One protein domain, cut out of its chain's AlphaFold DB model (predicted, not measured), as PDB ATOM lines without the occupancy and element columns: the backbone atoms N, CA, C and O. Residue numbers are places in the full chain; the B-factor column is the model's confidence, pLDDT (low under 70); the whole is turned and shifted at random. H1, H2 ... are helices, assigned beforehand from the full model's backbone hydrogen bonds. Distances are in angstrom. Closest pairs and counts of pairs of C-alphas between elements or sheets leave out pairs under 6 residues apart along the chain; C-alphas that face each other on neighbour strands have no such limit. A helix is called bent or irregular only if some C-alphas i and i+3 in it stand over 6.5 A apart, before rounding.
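AT A GLANCE: This is residues 565 to 688 of the 688 residues of an uncharacterized protein of Onychostoma macrolepis (UniProt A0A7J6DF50). Helices H3, H6 and H7 stand side by side as a curved wall, with H2 and H5 across from its hollow side and the short H4 crossing between H2 and H6. H1 is set slantwise at one end of H3, which it meets with residues 574 to 578 alone. The printed part has 124 residues, with seven named helices, H1 to H7 in order along the chain, and no named strand: it is all helix. It is compact, with a radius of gyration of the C-alphas of 14.0 A, and flat in outline, spanning 42 by 39 by 21 A.

HOW THE PARTS SIT: H1, residues 569 to 583, touches H3, residues 615 to 625, at a steep tilt of 49 degrees; their closest C-alphas, of Phe 574 and Asn 625, are 5.9 A apart. H2, residues 592 to 606, touches H4, residues 627 to 632, the closest C-alphas being those of Asp 596 and Ser 632 at 5.5 A; at 70.5 degrees the two are only just about perpendicular. H3 touches H6, residues 647 to 663, at a shallow tilt of 14 degrees, the same way, with the C-alphas of Gln 623 and Gly 656 closest at 4.2 A. H4 touches residues 656 to 661 of H6, about perpendicular at 84 degrees, with the C-alphas of Val 627 and Ala 660 closest at 5.9 A. H5, residues 635 to 640, touches H7, residues 666 to 681, at a steep tilt of 55 degrees; the C-alphas of Pro 635 and Ser 675 are closest at 4.8 A. H6 and H7 form a helical hairpin, opposite ways at a shallow tilt of 17 degrees, with the C-alphas of Leu 661 and Arg 669 closest at 6.2 A. Among the pairs that stay apart are H2 and H6, and H3 and H7. Every O i to N i+4 pair is within hydrogen-bond range in H1, H2 and H3, against 12 of 13 in H6, 9 of 12 in H7 and 0 of 2 in both H4 and H5, which each have 2 of 3 O i to N i+3 pairs within range.

IN THESE COORDINATES: H1 begins at C-alpha 569 (25.207, 24.294, 11.591) and is 21.4 A long. H2 measures 20.7 A, H3 14.5 A, H4 10.1 A, H5 10.3 A and H6 24.9 A. H7, 23.0 A, has a kink of 30 degrees near residue 673 and ends at C-alpha 681 (13.329, 36.180, -19.348). H4 and H7 are irregular: C-alphas 628 and 631 are 7.2 A apart, as are C-alphas 668 and 671.

THE WHOLE: The two C-alphas farthest apart, of Ser 565 and Ala 688, are 42.0 A apart. The printed part has no cut, and no link is long. Mean pLDDT of the printed part is 90.4, with residues 685, 686 and 688 under 70.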
ATOM      1  N   SER A 565      22.338  16.565  12.756       80.12
ATOM      2  CA  SER A 565      20.921  16.775  13.085       80.12
ATOM      3  C   SER A 565      20.590  18.219  13.489       80.12
ATOM      4  O   SER A 565      19.420  18.547  13.667       80.12
ATOM      5  N   ASP A 566      21.600  19.065  13.706       83.38
ATOM      6  CA  ASP A 566      21.424  20.481  14.034       83.38
ATOM      7  C   ASP A 566      21.284  21.309  12.749       83.38
ATOM      8  O   ASP A 566      22.262  21.609  12.062       83.38
ATOM      9  N   GLU A 567      20.046  21.704  12.443       79.12
ATOM     10  CA  GLU A 567      19.698  22.443  11.225       79.12
ATOM     11  C   GLU A 567      20.376  23.813  11.093       79.12
ATOM     12  O   GLU A 567      20.336  24.365   9.993       79.12
ATOM     13  N   GLY A 568      20.961  24.347  12.177       87.00
ATOM     14  CA  GLY A 568      21.645  25.640  12.218       87.00
ATOM     15  C   GLY A 568      23.160  25.577  12.006       87.00
ATOM     16  O   GLY A 568      23.818  26.618  12.058       87.00
ATOM     17  N   GLN A 569      23.757  24.390  11.817       90.38
ATOM     18  CA  GLN A 569      25.207  24.294  11.591       90.38
ATOM     19  C   GLN A 569      25.641  24.946  10.279       90.38
ATOM     20  O   GLN A 569      26.717  25.537  10.218       90.38
ATOM     21  N   LEU A 570      24.814  24.830   9.237       92.88
ATOM     22  CA  LEU A 570      25.123  25.370   7.917       92.88
ATOM     23  C   LEU A 570      25.181  26.901   7.954       92.88
ATOM     24  O   LEU A 570      26.086  27.497   7.381       92.88
ATOM     25  N   GLU A 571      24.242  27.529   8.656       92.56
ATOM     26  CA  GLU A 571      24.187  28.972   8.853       92.56
ATOM     27  C   GLU A 571      25.429  29.467   9.606       92.56
ATOM     28  O   GLU A 571      26.114  30.347   9.092       92.56
ATOM     29  N   ARG A 572      25.789  28.846  10.741       92.94
ATOM     30  CA  ARG A 572      26.993  29.219  11.515       92.94
ATOM     31  C   ARG A 572      28.285  29.048  10.720       92.94
ATOM     32  O   ARG A 572      29.113  29.951  10.682       92.94
ATOM     33  N   PHE A 573      28.414  27.936   9.990       96.00
ATOM     34  CA  PHE A 573      29.535  27.739   9.070       96.00
ATOM     35  C   PHE A 573      29.639  28.897   8.075       96.00
ATOM     36  O   PHE A 573      30.723  29.439   7.883       96.00
ATOM     37  N   PHE A 574      28.528  29.288   7.440       96.50
ATOM     38  CA  PHE A 574      28.548  30.353   6.440       96.50
ATOM     39  C   PHE A 574      28.767  31.750   7.032       96.50
ATOM     40  O   PHE A 574      29.383  32.577   6.361       96.50
ATOM     41  N   GLU A 575      28.331  32.008   8.267       95.50
ATOM     42  CA  GLU A 575      28.656  33.242   8.993       95.50
ATOM     43  C   GLU A 575      30.179  33.411   9.098       95.50
ATOM     44  O   GLU A 575      30.725  34.382   8.564       95.50
ATOM     45  N   THR A 576      30.885  32.418   9.650       95.38
ATOM     46  CA  THR A 576      32.355  32.441   9.746       95.38
ATOM     47  C   THR A 576      33.023  32.392   8.372       95.38
ATOM     48  O   THR A 576      33.975  33.125   8.113       95.38
ATOM     49  N   PHE A 577      32.508  31.585   7.442       95.81
ATOM     50  CA  PHE A 577      33.045  31.471   6.085       95.81
ATOM     51  C   PHE A 577      33.068  32.822   5.360       95.81
ATOM     52  O   PHE A 577      34.032  33.151   4.667       95.81
ATOM     53  N   VAL A 578      32.021  33.632   5.528       95.56
ATOM     54  CA  VAL A 578      31.937  34.977   4.951       95.56
ATOM     55  C   VAL A 578      32.905  35.938   5.633       95.56
ATOM     56  O   VAL A 578      33.520  36.755   4.945       95.56
ATOM     57  N   GLU A 579      33.022  35.884   6.959       94.69
ATOM     58  CA  GLU A 579      33.951  36.730   7.716       94.69
ATOM     59  C   GLU A 579      35.401  36.464   7.302       94.69
ATOM     60  O   GLU A 579      36.068  37.372   6.804       94.69
ATOM     61  N   VAL A 580      35.836  35.207   7.362       93.12
ATOM     62  CA  VAL A 580      37.198  34.796   6.990       93.12
ATOM     63  C   VAL A 580      37.472  35.069   5.508       93.12
ATOM     64  O   VAL A 580      38.543  35.557   5.154       93.12
ATOM     65  N   SER A 581      36.491  34.862   4.618       92.81
ATOM     66  CA  SER A 581      36.645  35.213   3.196       92.81
ATOM     67  C   SER A 581      36.930  36.703   2.990       92.81
ATOM     68  O   SER A 581      37.686  37.063   2.086       92.81
ATOM     69  N   LYS A 582      36.344  37.590   3.807       91.25
ATOM     70  CA  LYS A 582      36.628  39.032   3.744       91.25
ATOM     71  C   LYS A 582      38.025  39.345   4.271       91.25
ATOM     72  O   LYS A 582      38.717  40.146   3.646       91.25
ATOM     73  N   GLU A 583      38.429  38.728   5.378       90.38
ATOM     74  CA  GLU A 583      39.760  38.911   5.973       90.38
ATOM     75  C   GLU A 583      40.875  38.485   5.006       90.38
ATOM     76  O   GLU A 583      41.821  39.240   4.769       90.38
ATOM     77  N   GLU A 584      40.693  37.346   4.340       88.50
ATOM     78  CA  GLU A 584      41.619  36.802   3.339       88.50
ATOM     79  C   GLU A 584      41.466  37.444   1.942       88.50
ATOM     80  O   GLU A 584      42.147  37.068   0.986       88.50
ATOM     81  N   ASN A 585      40.593  38.448   1.789       89.69
ATOM     82  CA  ASN A 585      40.292  39.130   0.520       89.69
ATOM     83  C   ASN A 585      39.855  38.184  -0.622       89.69
ATOM     84  O   ASN A 585      40.096  38.446  -1.809       89.69
ATOM     85  N   ILE A 586      39.172  37.093  -0.280       90.56
ATOM     86  CA  ILE A 586      38.623  36.124  -1.226       90.56
ATOM     87  C   ILE A 586      37.341  36.705  -1.828       90.56
ATOM     88  O   ILE A 586      36.276  36.720  -1.221       90.56
ATOM     89  N   THR A 587      37.443  37.191  -3.065       88.12
ATOM     90  CA  THR A 587      36.291  37.725  -3.819       88.12
ATOM     91  C   THR A 587      35.528  36.643  -4.583       88.12
ATOM     92  O   THR A 587      34.342  36.802  -4.866       88.12
ATOM     93  N   TYR A 588      36.201  35.542  -4.917       91.94
ATOM     94  CA  TYR A 588      35.626  34.315  -5.462       91.94
ATOM     95  C   TYR A 588      36.620  33.161  -5.278       91.94
ATOM     96  O   TYR A 588      37.832  33.379  -5.281       91.94
ATOM     97  N   ILE A 589      36.126  31.930  -5.160       93.19
ATOM     98  CA  ILE A 589      36.991  30.739  -5.098       93.19
ATOM     99  C   ILE A 589      37.502  30.432  -6.504       93.19
ATOM    100  O   ILE A 589      36.688  30.241  -7.399       93.19
ATOM    101  N   ALA A 590      38.813  30.379  -6.742       90.88
ATOM    102  CA  ALA A 590      39.358  30.228  -8.097       90.88
ATOM    103  C   ALA A 590      39.104  28.838  -8.708       90.88
ATOM    104  O   ALA A 590      38.676  28.736  -9.864       90.88
ATOM    105  N   ASN A 591      39.326  27.781  -7.924       93.44
ATOM    106  CA  ASN A 591      39.151  26.395  -8.342       93.44
ATOM    107  C   ASN A 591      37.670  26.106  -8.653       93.44
ATOM    108  O   ASN A 591      36.811  26.131  -7.769       93.44
ATOM    109  N   ALA A 592      37.362  25.885  -9.935       91.75
ATOM    110  CA  ALA A 592      35.987  25.757 -10.408       91.75
ATOM    111  C   ALA A 592      35.297  24.497  -9.876       91.75
ATOM    112  O   ALA A 592      34.140  24.588  -9.483       91.75
ATOM    113  N   ASP A 593      36.002  23.366  -9.799       93.94
ATOM    114  CA  ASP A 593      35.421  22.112  -9.312       93.94
ATOM    115  C   ASP A 593      35.098  22.194  -7.811       93.94
ATOM    116  O   ASP A 593      34.058  21.706  -7.367       93.94
ATOM    117  N   VAL A 594      35.960  22.855  -7.027       94.88
ATOM    118  CA  VAL A 594      35.722  23.114  -5.597       94.88
ATOM    119  C   VAL A 594      34.539  24.057  -5.417       94.88
ATOM    120  O   VAL A 594      33.613  23.747  -4.671       94.88
ATOM    121  N   ARG A 595      34.524  25.181  -6.139       94.12
ATOM    122  CA  ARG A 595      33.433  26.161  -6.079       94.12
ATOM    123  C   ARG A 595      32.090  25.551  -6.499       94.12
ATOM    124  O   ARG A 595      31.091  25.772  -5.816       94.12
ATOM    125  N   ASP A 596      32.075  24.755  -7.573       93.56
ATOM    126  CA  ASP A 596      30.903  24.006  -8.043       93.56
ATOM    127  C   ASP A 596      30.422  23.018  -6.959       93.56
ATOM    128  O   ASP A 596      29.221  22.920  -6.706       93.56
ATOM    129  N   ALA A 597      31.340  22.313  -6.282       95.31
ATOM    130  CA  ALA A 597      31.002  21.369  -5.217       95.31
ATOM    131  C   ALA A 597      30.386  22.049  -3.983       95.31
ATOM    132  O   ALA A 597      29.340  21.591  -3.520       95.31
ATOM    133  N   ILE A 598      30.982  23.143  -3.487       95.81
ATOM    134  CA  ILE A 598      30.450  23.903  -2.338       95.81
ATOM    135  C   ILE A 598      29.060  24.433  -2.672       95.81
ATOM    136  O   ILE A 598      28.119  24.230  -1.905       95.81
ATOM    137  N   LEU A 599      28.914  25.072  -3.838       95.00
ATOM    138  CA  LEU A 599      27.643  25.641  -4.273       95.00
ATOM    139  C   LEU A 599      26.562  24.562  -4.398       95.00
ATOM    140  O   LEU A 599      25.459  24.751  -3.894       95.00
ATOM    141  N   ASN A 600      26.863  23.432  -5.040       93.94
ATOM    142  CA  ASN A 600      25.882  22.373  -5.264       93.94
ATOM    143  C   ASN A 600      25.435  21.704  -3.955       93.94
ATOM    144  O   ASN A 600      24.236  21.534  -3.741       93.94
ATOM    145  N   LEU A 601      26.372  21.363  -3.062       94.50
ATOM    146  CA  LEU A 601      26.037  20.792  -1.751       94.50
ATOM    147  C   LEU A 601      25.200  21.768  -0.917       94.50
ATOM    148  O   LEU A 601      24.171  21.379  -0.368       94.50
ATOM    149  N   THR A 602      25.584  23.048  -0.903       94.75
ATOM    150  CA  THR A 602      24.850  24.094  -0.179       94.75
ATOM    151  C   THR A 602      23.442  24.272  -0.741       94.75
ATOM    152  O   THR A 602      22.471  24.213   0.004       94.75
ATOM    153  N   LEU A 603      23.288  24.427  -2.058       93.38
ATOM    154  CA  LEU A 603      21.969  24.589  -2.675       93.38
ATOM    155  C   LEU A 603      21.095  23.346  -2.515       93.38
ATOM    156  O   LEU A 603      19.894  23.486  -2.317       93.38
ATOM    157  N   THR A 604      21.677  22.146  -2.539       92.25
ATOM    158  CA  THR A 604      20.948  20.901  -2.250       92.25
ATOM    159  C   THR A 604      20.399  20.901  -0.823       92.25
ATOM    160  O   THR A 604      19.255  20.503  -0.616       92.25
ATOM    161  N   ALA A 605      21.174  21.390   0.149       91.81
ATOM    162  CA  ALA A 605      20.739  21.520   1.537       91.81
ATOM    163  C   ALA A 605      19.696  22.632   1.746       91.81
ATOM    164  O   ALA A 605      18.808  22.499   2.588       91.81
ATOM    165  N   LEU A 606      19.769  23.719   0.970       92.44
ATOM    166  CA  LEU A 606      18.825  24.837   1.046       92.44
ATOM    167  C   LEU A 606      17.528  24.601   0.264       92.44
ATOM    168  O   LEU A 606      16.505  25.180   0.620       92.44
ATOM    169  N   ALA A 607      17.537  23.750  -0.765       92.44
ATOM    170  CA  ALA A 607      16.380  23.516  -1.630       92.44
ATOM    171  C   ALA A 607      15.089  23.173  -0.861       92.44
ATOM    172  O   ALA A 607      14.049  23.761  -1.166       92.44
ATOM    173  N   PRO A 608      15.115  22.303   0.173       90.88
ATOM    174  CA  PRO A 608      13.932  22.029   0.987       90.88
ATOM    175  C   PRO A 608      13.483  23.217   1.854       90.88
ATOM    176  O   PRO A 608      12.314  23.276   2.226       90.88
ATOM    177  N   LYS A 609      14.387  24.156   2.180       91.00
ATOM    178  CA  LYS A 609      14.108  25.348   3.001       91.00
ATOM    179  C   LYS A 609      13.540  26.517   2.175       91.00
ATOM    180  O   LYS A 609      12.824  27.355   2.718       91.00
ATOM    181  N   PHE A 610      13.782  26.569   0.864       92.69
ATOM    182  CA  PHE A 610      13.317  27.671   0.008       92.69
ATOM    183  C   PHE A 610      11.805  27.980   0.053       92.69
ATOM    184  O   PHE A 610      11.467  29.166   0.047       92.69
ATOM    185  N   PRO A 611      10.879  27.003   0.156       90.75
ATOM    186  CA  PRO A 611       9.446  27.300   0.248       90.75
ATOM    187  C   PRO A 611       9.033  28.075   1.508       90.75
ATOM    188  O   PRO A 611       7.971  28.694   1.520       90.75
ATOM    189  N   VAL A 612       9.838  28.029   2.577       91.62
ATOM    190  CA  VAL A 612       9.557  28.730   3.844       91.62
ATOM    191  C   VAL A 612      10.392  30.000   4.031       91.62
ATOM    192  O   VAL A 612      10.148  30.752   4.977       91.62
ATOM    193  N   PHE A 613      11.336  30.270   3.125       94.31
ATOM    194  CA  PHE A 613      12.174  31.465   3.164       94.31
ATOM    195  C   PHE A 613      11.356  32.748   3.006       94.31
ATOM    196  O   PHE A 613      10.516  32.885   2.115       94.31
ATOM    197  N   GLN A 614      11.674  33.727   3.844       94.75
ATOM    198  CA  GLN A 614      11.281  35.117   3.680       94.75
ATOM    199  C   GLN A 614      12.263  35.838   2.750       94.75
ATOM    200  O   GLN A 614      13.372  35.373   2.486       94.75
ATOM    201  N   THR A 615      11.893  37.029   2.272       94.44
ATOM    202  CA  THR A 615      12.780  37.854   1.430       94.44
ATOM    203  C   THR A 615      14.149  38.086   2.073       94.44
ATOM    204  O   THR A 615      15.153  37.986   1.375       94.44
ATOM    205  N   SER A 616      14.209  38.319   3.388       96.06
ATOM    206  CA  SER A 616      15.468  38.494   4.125       96.06
ATOM    207  C   SER A 616      16.390  37.274   4.052       96.06
ATOM    208  O   SER A 616      17.605  37.440   4.033       96.06
ATOM    209  N   ASP A 617      15.840  36.060   3.961       95.12
ATOM    210  CA  ASP A 617      16.635  34.830   3.869       95.12
ATOM    211  C   ASP A 617      17.286  34.716   2.486       95.12
ATOM    212  O   ASP A 617      18.466  34.385   2.369       95.12
ATOM    213  N   TYR A 618      16.556  35.076   1.424       95.25
ATOM    214  CA  TYR A 618      17.130  35.186   0.080       95.25
ATOM    215  C   TYR A 618      18.189  36.292  -0.003       95.25
ATOM    216  O   TYR A 618      19.204  36.107  -0.674       95.25
ATOM    217  N   GLU A 619      17.990  37.424   0.681       96.31
ATOM    218  CA  GLU A 619      19.012  38.471   0.785       96.31
ATOM    219  C   GLU A 619      20.273  37.950   1.484       96.31
ATOM    220  O   GLU A 619      21.366  38.098   0.936       96.31
ATOM    221  N   LEU A 620      20.132  37.281   2.632       95.69
ATOM    222  CA  LEU A 620      21.249  36.680   3.362       95.69
ATOM    223  C   LEU A 620      22.006  35.673   2.487       95.69
ATOM    224  O   LEU A 620      23.216  35.791   2.293       95.69
ATOM    225  N   TRP A 621      21.307  34.711   1.887       96.12
ATOM    226  CA  TRP A 621      21.973  33.655   1.131       96.12
ATOM    227  C   TRP A 621      22.595  34.155  -0.175       96.12
ATOM    228  O   TRP A 621      23.769  33.893  -0.427       96.12
ATOM    229  N   PHE A 622      21.867  34.908  -1.003       95.44
ATOM    230  CA  PHE A 622      22.356  35.292  -2.333       95.44
ATOM    231  C   PHE A 622      23.208  36.561  -2.345       95.44
ATOM    232  O   PHE A 622      24.022  36.722  -3.254       95.44
ATOM    233  N   GLN A 623      23.044  37.469  -1.377       95.88
ATOM    234  CA  GLN A 623      23.811  38.724  -1.334       95.88
ATOM    235  C   GLN A 623      24.958  38.692  -0.320       95.88
ATOM    236  O   GLN A 623      25.819  39.568  -0.394       95.88
ATOM    237  N   ILE A 624      24.992  37.718   0.601       94.81
ATOM    238  CA  ILE A 624      26.040  37.602   1.626       94.81
ATOM    239  C   ILE A 624      26.732  36.232   1.547       94.81
ATOM    240  O   ILE A 624      27.899  36.179   1.164       94.81
ATOM    241  N   ASN A 625      26.032  35.128   1.830       95.44
ATOM    242  CA  ASN A 625      26.671  33.819   2.055       95.44
ATOM    243  C   ASN A 625      27.254  33.178   0.788       95.44
ATOM    244  O   ASN A 625      28.354  32.630   0.810       95.44
ATOM    245  N   LEU A 626      26.540  33.245  -0.338       95.12
ATOM    246  CA  LEU A 626      26.935  32.555  -1.570       95.12
ATOM    247  C   LEU A 626      27.864  33.379  -2.468       95.12
ATOM    248  O   LEU A 626      28.320  32.856  -3.482       95.12
ATOM    249  N   VAL A 627      28.162  34.642  -2.142       93.00
ATOM    250  CA  VAL A 627      28.807  35.604  -3.064       93.00
ATOM    251  C   VAL A 627      30.088  35.061  -3.699       93.00
ATOM    252  O   VAL A 627      30.242  35.125  -4.919       93.00
ATOM    253  N   VAL A 628      30.973  34.453  -2.903       93.75
ATOM    254  CA  VAL A 628      32.255  33.900  -3.386       93.75
ATOM    255  C   VAL A 628      32.095  32.626  -4.233       93.75
ATOM    256  O   VAL A 628      33.043  32.177  -4.886       93.75
ATOM    257  N   LEU A 629      30.887  32.057  -4.254       94.94
ATOM    258  CA  LEU A 629      30.501  30.851  -4.986       94.94
ATOM    259  C   LEU A 629      29.729  31.161  -6.278       94.94
ATOM    260  O   LEU A 629      29.702  30.329  -7.185       94.94
ATOM    261  N   LEU A 630      29.139  32.357  -6.405       93.62
ATOM    262  CA  LEU A 630      28.215  32.701  -7.495       93.62
ATOM    263  C   LEU A 630      28.836  32.663  -8.901       93.62
ATOM    264  O   LEU A 630      28.109  32.524  -9.878       93.62
ATOM    265  N   ALA A 631      30.166  32.683  -9.043       91.44
ATOM    266  CA  ALA A 631      30.823  32.414 -10.333       91.44
ATOM    267  C   ALA A 631      30.468  31.034 -10.929       91.44
ATOM    268  O   ALA A 631      30.589  30.830 -12.135       91.44
ATOM    269  N   SER A 632      30.035  30.088 -10.095       92.44
ATOM    270  CA  SER A 632      29.575  28.755 -10.498       92.44
ATOM    271  C   SER A 632      28.073  28.667 -10.768       92.44
ATOM    272  O   SER A 632      27.573  27.601 -11.120       92.44
ATOM    273  N   PHE A 633      27.334  29.766 -10.626       91.19
ATOM    274  CA  PHE A 633      25.887  29.777 -10.788       91.19
ATOM    275  C   PHE A 633      25.514  29.793 -12.279       91.19
ATOM    276  O   PHE A 633      25.411  30.852 -12.900       91.19
ATOM    277  N   ARG A 634      25.365  28.604 -12.871       90.06
ATOM    278  CA  ARG A 634      25.046  28.386 -14.299       90.06
ATOM    279  C   ARG A 634      23.538  28.180 -14.510       90.06
ATOM    280  O   ARG A 634      22.866  27.804 -13.550       90.06
ATOM    281  N   PRO A 635      23.019  28.293 -15.746       88.19
ATOM    282  CA  PRO A 635      21.629  27.973 -16.084       88.19
ATOM    283  C   PRO A 635      21.071  26.698 -15.440       88.19
ATOM    284  O   PRO A 635      19.973  26.687 -14.896       88.19
ATOM    285  N   SER A 636      21.861  25.621 -15.411       87.31
ATOM    286  CA  SER A 636      21.452  24.343 -14.816       87.31
ATOM    287  C   SER A 636      21.188  24.404 -13.307       87.31
ATOM    288  O   SER A 636      20.460  23.565 -12.788       87.31
ATOM    289  N   VAL A 637      21.775  25.372 -12.599       87.69
ATOM    290  CA  VAL A 637      21.601  25.581 -11.154       87.69
ATOM    291  C   VAL A 637      20.267  26.274 -10.850       87.69
ATOM    292  O   VAL A 637      19.702  26.073  -9.778       87.69
ATOM    293  N   LEU A 638      19.708  27.021 -11.814       85.69
ATOM    294  CA  LEU A 638      18.423  27.719 -11.670       85.69
ATOM    295  C   LEU A 638      17.255  26.786 -11.375       85.69
ATOM    296  O   LEU A 638      16.287  27.210 -10.759       85.69
ATOM    297  N   VAL A 639      17.365  25.516 -11.762       86.06
ATOM    298  CA  VAL A 639      16.337  24.493 -11.524       86.06
ATOM    299  C   VAL A 639      16.051  24.295 -10.028       86.06
ATOM    300  O   VAL A 639      14.958  23.868  -9.673       86.06
ATOM    301  N   VAL A 640      17.012  24.606  -9.151       87.31
ATOM    302  CA  VAL A 640      16.852  24.484  -7.692       87.31
ATOM    303  C   VAL A 640      16.092  25.683  -7.098       87.31
ATOM    304  O   VAL A 640      15.580  25.599  -5.985       87.31
ATOM    305  N   ILE A 641      15.990  26.797  -7.830       87.69
ATOM    306  CA  ILE A 641      15.273  27.996  -7.389       87.69
ATOM    307  C   ILE A 641      13.764  27.795  -7.597       87.69
ATOM    308  O   ILE A 641      13.361  27.409  -8.698       87.69
ATOM    309  N   PRO A 642      12.910  28.067  -6.590       86.56
ATOM    310  CA  PRO A 642      11.467  27.927  -6.749       86.56
ATOM    311  C   PRO A 642      10.916  28.829  -7.856       86.56
ATOM    312  O   PRO A 642      11.363  29.961  -8.047       86.56
ATOM    313  N   THR A 643       9.906  28.343  -8.574       84.50
ATOM    314  CA  THR A 643       9.235  29.117  -9.632       84.50
ATOM    315  C   THR A 643       8.170  30.075  -9.092       84.50
ATOM    316  O   THR A 643       7.724  30.961  -9.813       84.50
ATOM    317  N   ASP A 644       7.746  29.907  -7.840       85.75
ATOM    318  CA  ASP A 644       6.665  30.632  -7.160       85.75
ATOM    319  C   ASP A 644       7.169  31.723  -6.193       85.75
ATOM    320  O   ASP A 644       6.526  32.047  -5.195       85.75
ATOM    321  N   LEU A 645       8.325  32.323  -6.493       88.06
ATOM    322  CA  LEU A 645       8.915  33.394  -5.687       88.06
ATOM    323  C   LEU A 645       8.070  34.674  -5.676       88.06
ATOM    324  O   LEU A 645       7.497  35.085  -6.686       88.06
ATOM    325  N   THR A 646       8.105  35.393  -4.551       90.62
ATOM    326  CA  THR A 646       7.604  36.773  -4.510       90.62
ATOM    327  C   THR A 646       8.492  37.702  -5.346       90.62
ATOM    328  O   THR A 646       9.690  37.461  -5.520       90.62
ATOM    329  N   CYS A 647       7.926  38.821  -5.809       90.50
ATOM    330  CA  CYS A 647       8.673  39.860  -6.522       90.50
ATOM    331  C   CYS A 647       9.904  40.356  -5.741       90.50
ATOM    332  O   CYS A 647      10.946  40.630  -6.337       90.50
ATOM    333  N   ASP A 648       9.808  40.474  -4.417       92.56
ATOM    334  CA  ASP A 648      10.915  40.977  -3.602       92.56
ATOM    335  C   ASP A 648      12.001  39.912  -3.410       92.56
ATOM    336  O   ASP A 648      13.184  40.218  -3.560       92.56
ATOM    337  N   SER A 649      11.624  38.646  -3.198       93.69
ATOM    338  CA  SER A 649      12.573  37.524  -3.130       93.69
ATOM    339  C   SER A 649      13.304  37.312  -4.464       93.69
ATOM    340  O   SER A 649      14.521  37.143  -4.482       93.69
ATOM    341  N   TYR A 650      12.599  37.415  -5.598       92.81
ATOM    342  CA  TYR A 650      13.216  37.378  -6.929       92.81
ATOM    343  C   TYR A 650      14.237  38.512  -7.115       92.81
ATOM    344  O   TYR A 650      15.362  38.273  -7.561       92.81
ATOM    345  N   LYS A 651      13.881  39.752  -6.737       92.94
ATOM    346  CA  LYS A 651      14.812  40.895  -6.790       92.94
ATOM    347  C   LYS A 651      16.020  40.678  -5.888       92.94
ATOM    348  O   LYS A 651      17.122  41.057  -6.277       92.94
ATOM    349  N   ALA A 652      15.827  40.075  -4.716       95.06
ATOM    350  CA  ALA A 652      16.911  39.779  -3.789       95.06
ATOM    351  C   ALA A 652      17.944  38.819  -4.401       95.06
ATOM    352  O   ALA A 652      19.144  39.089  -4.301       95.06
ATOM    353  N   ILE A 653      17.487  37.762  -5.083       94.31
ATOM    354  CA  ILE A 653      18.355  36.825  -5.813       94.31
ATOM    355  C   ILE A 653      19.082  37.550  -6.948       94.31
ATOM    356  O   ILE A 653      20.311  37.527  -7.004       94.31
ATOM    357  N   LEU A 654      18.336  38.234  -7.825       93.31
ATOM    358  CA  LEU A 654      18.889  38.917  -8.998       93.31
ATOM    359  C   LEU A 654      19.975  39.930  -8.605       93.31
ATOM    360  O   LEU A 654      21.062  39.930  -9.178       93.31
ATOM    361  N   LYS A 655      19.711  40.728  -7.566       94.88
ATOM    362  CA  LYS A 655      20.665  41.692  -7.012       94.88
ATOM    363  C   LYS A 655      21.944  41.014  -6.510       94.88
ATOM    364  O   LYS A 655      23.028  41.540  -6.733       94.88
ATOM    365  N   GLY A 656      21.841  39.851  -5.862       94.19
ATOM    366  CA  GLY A 656      23.006  39.061  -5.439       94.19
ATOM    367  C   GLY A 656      23.873  38.614  -6.617       94.19
ATOM    368  O   GLY A 656      25.086  38.830  -6.615       94.19
ATOM    369  N   LEU A 657      23.241  38.080  -7.668       94.25
ATOM    370  CA  LEU A 657      23.925  37.666  -8.899       94.25
ATOM    371  C   LEU A 657      24.598  38.852  -9.612       94.25
ATOM    372  O   LEU A 657      25.752  38.748 -10.029       94.25
ATOM    373  N   GLU A 658      23.908  39.990  -9.732       94.31
ATOM    374  CA  GLU A 658      24.447  41.211 -10.346       94.31
ATOM    375  C   GLU A 658      25.633  41.779  -9.555       94.31
ATOM    376  O   GLU A 658      26.654  42.148 -10.145       94.31
ATOM    377  N   ASN A 659      25.536  41.789  -8.220       92.88
ATOM    378  CA  ASN A 659      26.621  42.212  -7.338       92.88
ATOM    379  C   ASN A 659      27.864  41.332  -7.522       92.88
ATOM    380  O   ASN A 659      28.967  41.858  -7.682       92.88
ATOM    381  N   ALA A 660      27.703  40.005  -7.561       91.25
ATOM    382  CA  ALA A 660      28.819  39.098  -7.820       91.25
ATOM    383  C   ALA A 660      29.422  39.318  -9.218       91.25
ATOM    384  O   ALA A 660      30.643  39.412  -9.366       91.25
ATOM    385  N   LEU A 661      28.587  39.493 -10.250       91.88
ATOM    386  CA  LEU A 661      29.036  39.743 -11.623       91.88
ATOM    387  C   LEU A 661      29.913  41.001 -11.741       91.88
ATOM    388  O   LEU A 661      30.852  41.026 -12.548       91.88
ATOM    389  N   ALA A 662      29.629  42.036 -10.946       90.06
ATOM    390  CA  ALA A 662      30.395  43.280 -10.938       90.06
ATOM    391  C   ALA A 662      31.854  43.076 -10.486       90.06
ATOM    392  O   ALA A 662      32.753  43.723 -11.032       90.06
ATOM    393  N   VAL A 663      32.088  42.150  -9.550       88.19
ATOM    394  CA  VAL A 663      33.391  41.932  -8.894       88.19
ATOM    395  C   VAL A 663      34.210  40.820  -9.563       88.19
ATOM    396  O   VAL A 663      35.439  40.853  -9.529       88.19
ATOM    397  N   LEU A 664      33.568  39.867 -10.249       90.69
ATOM    398  CA  LEU A 664      34.254  38.734 -10.884       90.69
ATOM    399  C   LEU A 664      35.218  39.141 -12.021       90.69
ATOM    400  O   LEU A 664      34.925  40.073 -12.771       90.69
ATOM    401  N   PRO A 665      36.322  38.413 -12.267       89.19
ATOM    402  CA  PRO A 665      37.173  38.629 -13.443       89.19
ATOM    403  C   PRO A 665      36.445  38.328 -14.762       89.19
ATOM    404  O   PRO A 665      35.627  37.413 -14.834       89.19
ATOM    405  N   SER A 666      36.776  39.050 -15.841       83.06
ATOM    406  CA  SER A 666      36.065  38.972 -17.134       83.06
ATOM    407  C   SER A 666      35.945  37.556 -17.715       83.06
ATOM    408  O   SER A 666      34.911  37.232 -18.295       83.06
ATOM    409  N   GLY A 667      36.957  36.704 -17.522       80.38
ATOM    410  CA  GLY A 667      36.987  35.327 -18.029       80.38
ATOM    411  C   GLY A 667      36.031  34.346 -17.341       80.38
ATOM    412  O   GLY A 667      35.790  33.277 -17.889       80.38
ATOM    413  N   VAL A 668      35.465  34.696 -16.180       86.69
ATOM    414  CA  VAL A 668      34.617  33.800 -15.360       86.69
ATOM    415  C   VAL A 668      33.151  34.272 -15.320       86.69
ATOM    416  O   VAL A 668      32.287  33.621 -14.749       86.69
ATOM    417  N   ARG A 669      32.830  35.399 -15.971       89.12
ATOM    418  CA  ARG A 669      31.490  36.023 -15.947       89.12
ATOM    419  C   ARG A 669      30.443  35.335 -16.824       89.12
ATOM    420  O   ARG A 669      29.263  35.630 -16.678       89.12
ATOM    421  N   VAL A 670      30.865  34.502 -17.776       87.69
ATOM    422  CA  VAL A 670      30.010  34.033 -18.884       87.69
ATOM    423  C   VAL A 670      28.803  33.248 -18.372       87.69
ATOM    424  O   VAL A 670      27.673  33.574 -18.726       87.69
ATOM    425  N   GLU A 671      29.041  32.268 -17.503       87.12
ATOM    426  CA  GLU A 671      27.990  31.394 -16.972       87.12
ATOM    427  C   GLU A 671      26.999  32.158 -16.088       87.12
ATOM    428  O   GLU A 671      25.793  32.090 -16.309       87.12
ATOM    429  N   LEU A 672      27.505  32.973 -15.154       91.94
ATOM    430  CA  LEU A 672      26.670  33.801 -14.281       91.94
ATOM    431  C   LEU A 672      25.822  34.803 -15.079       91.94
ATOM    432  O   LEU A 672      24.645  34.997 -14.781       91.94
ATOM    433  N   LYS A 673      26.396  35.412 -16.124       91.94
ATOM    434  CA  LYS A 673      25.654  36.309 -17.015       91.94
ATOM    435  C   LYS A 673      24.536  35.569 -17.751       91.94
ATOM    436  O   LYS A 673      23.435  36.099 -17.836       91.94
ATOM    437  N   SER A 674      24.795  34.351 -18.233       91.56
ATOM    438  CA  SER A 674      23.760  33.526 -18.864       91.56
ATOM    439  C   SER A 674      22.613  33.218 -17.899       91.56
ATOM    440  O   SER A 674      21.457  33.292 -18.302       91.56
ATOM    441  N   SER A 675      22.918  32.926 -16.632       92.12
ATOM    442  CA  SER A 675      21.903  32.692 -15.597       92.12
ATOM    443  C   SER A 675      21.069  33.938 -15.303       92.12
ATOM    444  O   SER A 675      19.850  33.841 -15.185       92.12
ATOM    445  N   ILE A 676      21.697  35.121 -15.227       92.00
ATOM    446  CA  ILE A 676      20.981  36.396 -15.060       92.00
ATOM    447  C   ILE A 676      20.054  36.649 -16.256       92.00
ATOM    448  O   ILE A 676      18.874  36.941 -16.063       92.00
ATOM    449  N   ASP A 677      20.563  36.490 -17.482       92.06
ATOM    450  CA  ASP A 677      19.781  36.675 -18.711       92.06
ATOM    451  C   ASP A 677      18.594  35.691 -18.786       92.06
ATOM    452  O   ASP A 677      17.576  35.995 -19.406       92.06
ATOM    453  N   GLU A 678      18.715  34.499 -18.196       89.31
ATOM    454  CA  GLU A 678      17.652  33.493 -18.138       89.31
ATOM    455  C   GLU A 678      16.602  33.792 -17.063       89.31
ATOM    456  O   GLU A 678      15.412  33.760 -17.382       89.31
ATOM    457  N   LEU A 679      17.012  34.187 -15.848       87.25
ATOM    458  CA  LEU A 679      16.089  34.692 -14.818       87.25
ATOM    459  C   LEU A 679      15.255  35.857 -15.364       87.25
ATOM    460  O   LEU A 679      14.030  35.839 -15.269       87.25
ATOM    461  N   GLN A 680      15.904  36.834 -16.009       88.56
ATOM    462  CA  GLN A 680      15.241  38.032 -16.538       88.56
ATOM    463  C   GLN A 680      14.208  37.738 -17.636       88.56
ATOM    464  O   GLN A 680      13.306  38.547 -17.850       88.56
ATOM    465  N   LYS A 681      14.310  36.598 -18.329       85.69
ATOM    466  CA  LYS A 681      13.329  36.180 -19.348       85.69
ATOM    467  C   LYS A 681      12.053  35.587 -18.749       85.69
ATOM    468  O   LYS A 681      11.062  35.508 -19.471       85.69
ATOM    469  N   SER A 682      12.073  35.191 -17.475       80.19
ATOM    470  CA  SER A 682      10.960  34.508 -16.805       80.19
ATOM    471  C   SER A 682      10.682  35.098 -15.410       80.19
ATOM    472  O   SER A 682      10.850  34.398 -14.411       80.19
ATOM    473  N   PRO A 683      10.285  36.382 -15.303       80.75
ATOM    474  CA  PRO A 683       9.964  36.987 -14.013       80.75
ATOM    475  C   PRO A 683       8.676  36.389 -13.400       80.75
ATOM    476  O   PRO A 683       7.805  35.938 -14.151       80.75
ATOM    477  N   PRO A 684       8.512  36.427 -12.062       82.19
ATOM    478  CA  PRO A 684       7.295  35.984 -11.380       82.19
ATOM    479  C   PRO A 684       6.020  36.672 -11.889       82.19
ATOM    480  O   PRO A 684       6.034  37.844 -12.287       82.19
ATOM    481  N   GLU A 685       4.890  35.960 -11.836       68.12
ATOM    482  CA  GLU A 685       3.585  36.505 -12.226       68.12
ATOM    483  C   GLU A 685       3.226  37.743 -11.379       68.12
ATOM    484  O   GLU A 685       3.190  37.692 -10.151       68.12
ATOM    485  N   GLY A 686       2.948  38.873 -12.043       65.38
ATOM    486  CA  GLY A 686       2.604  40.148 -11.392       65.38
ATOM    487  C   GLY A 686       3.733  41.187 -11.324       65.38
ATOM    488  O   GLY A 686       3.527  42.261 -10.763       65.38
ATOM    489  N   MET A 687       4.899  40.902 -11.911       70.75
ATOM    490  CA  MET A 687       6.073  41.790 -11.912       70.75
ATOM    491  C   MET A 687       6.217  42.685 -13.164       70.75
ATOM    492  O   MET A 687       7.225  43.381 -13.297       70.75
ATOM    493  N   ALA A 688       5.246  42.631 -14.085       52.72
ATOM    494  CA  ALA A 688       5.269  43.321 -15.381       52.72
ATOM    495  C   ALA A 688       5.079  44.843 -15.290       52.72
ATOM    496  O   ALA A 688       4.203  45.291 -14.512       52.72
TER     497      ALA A 688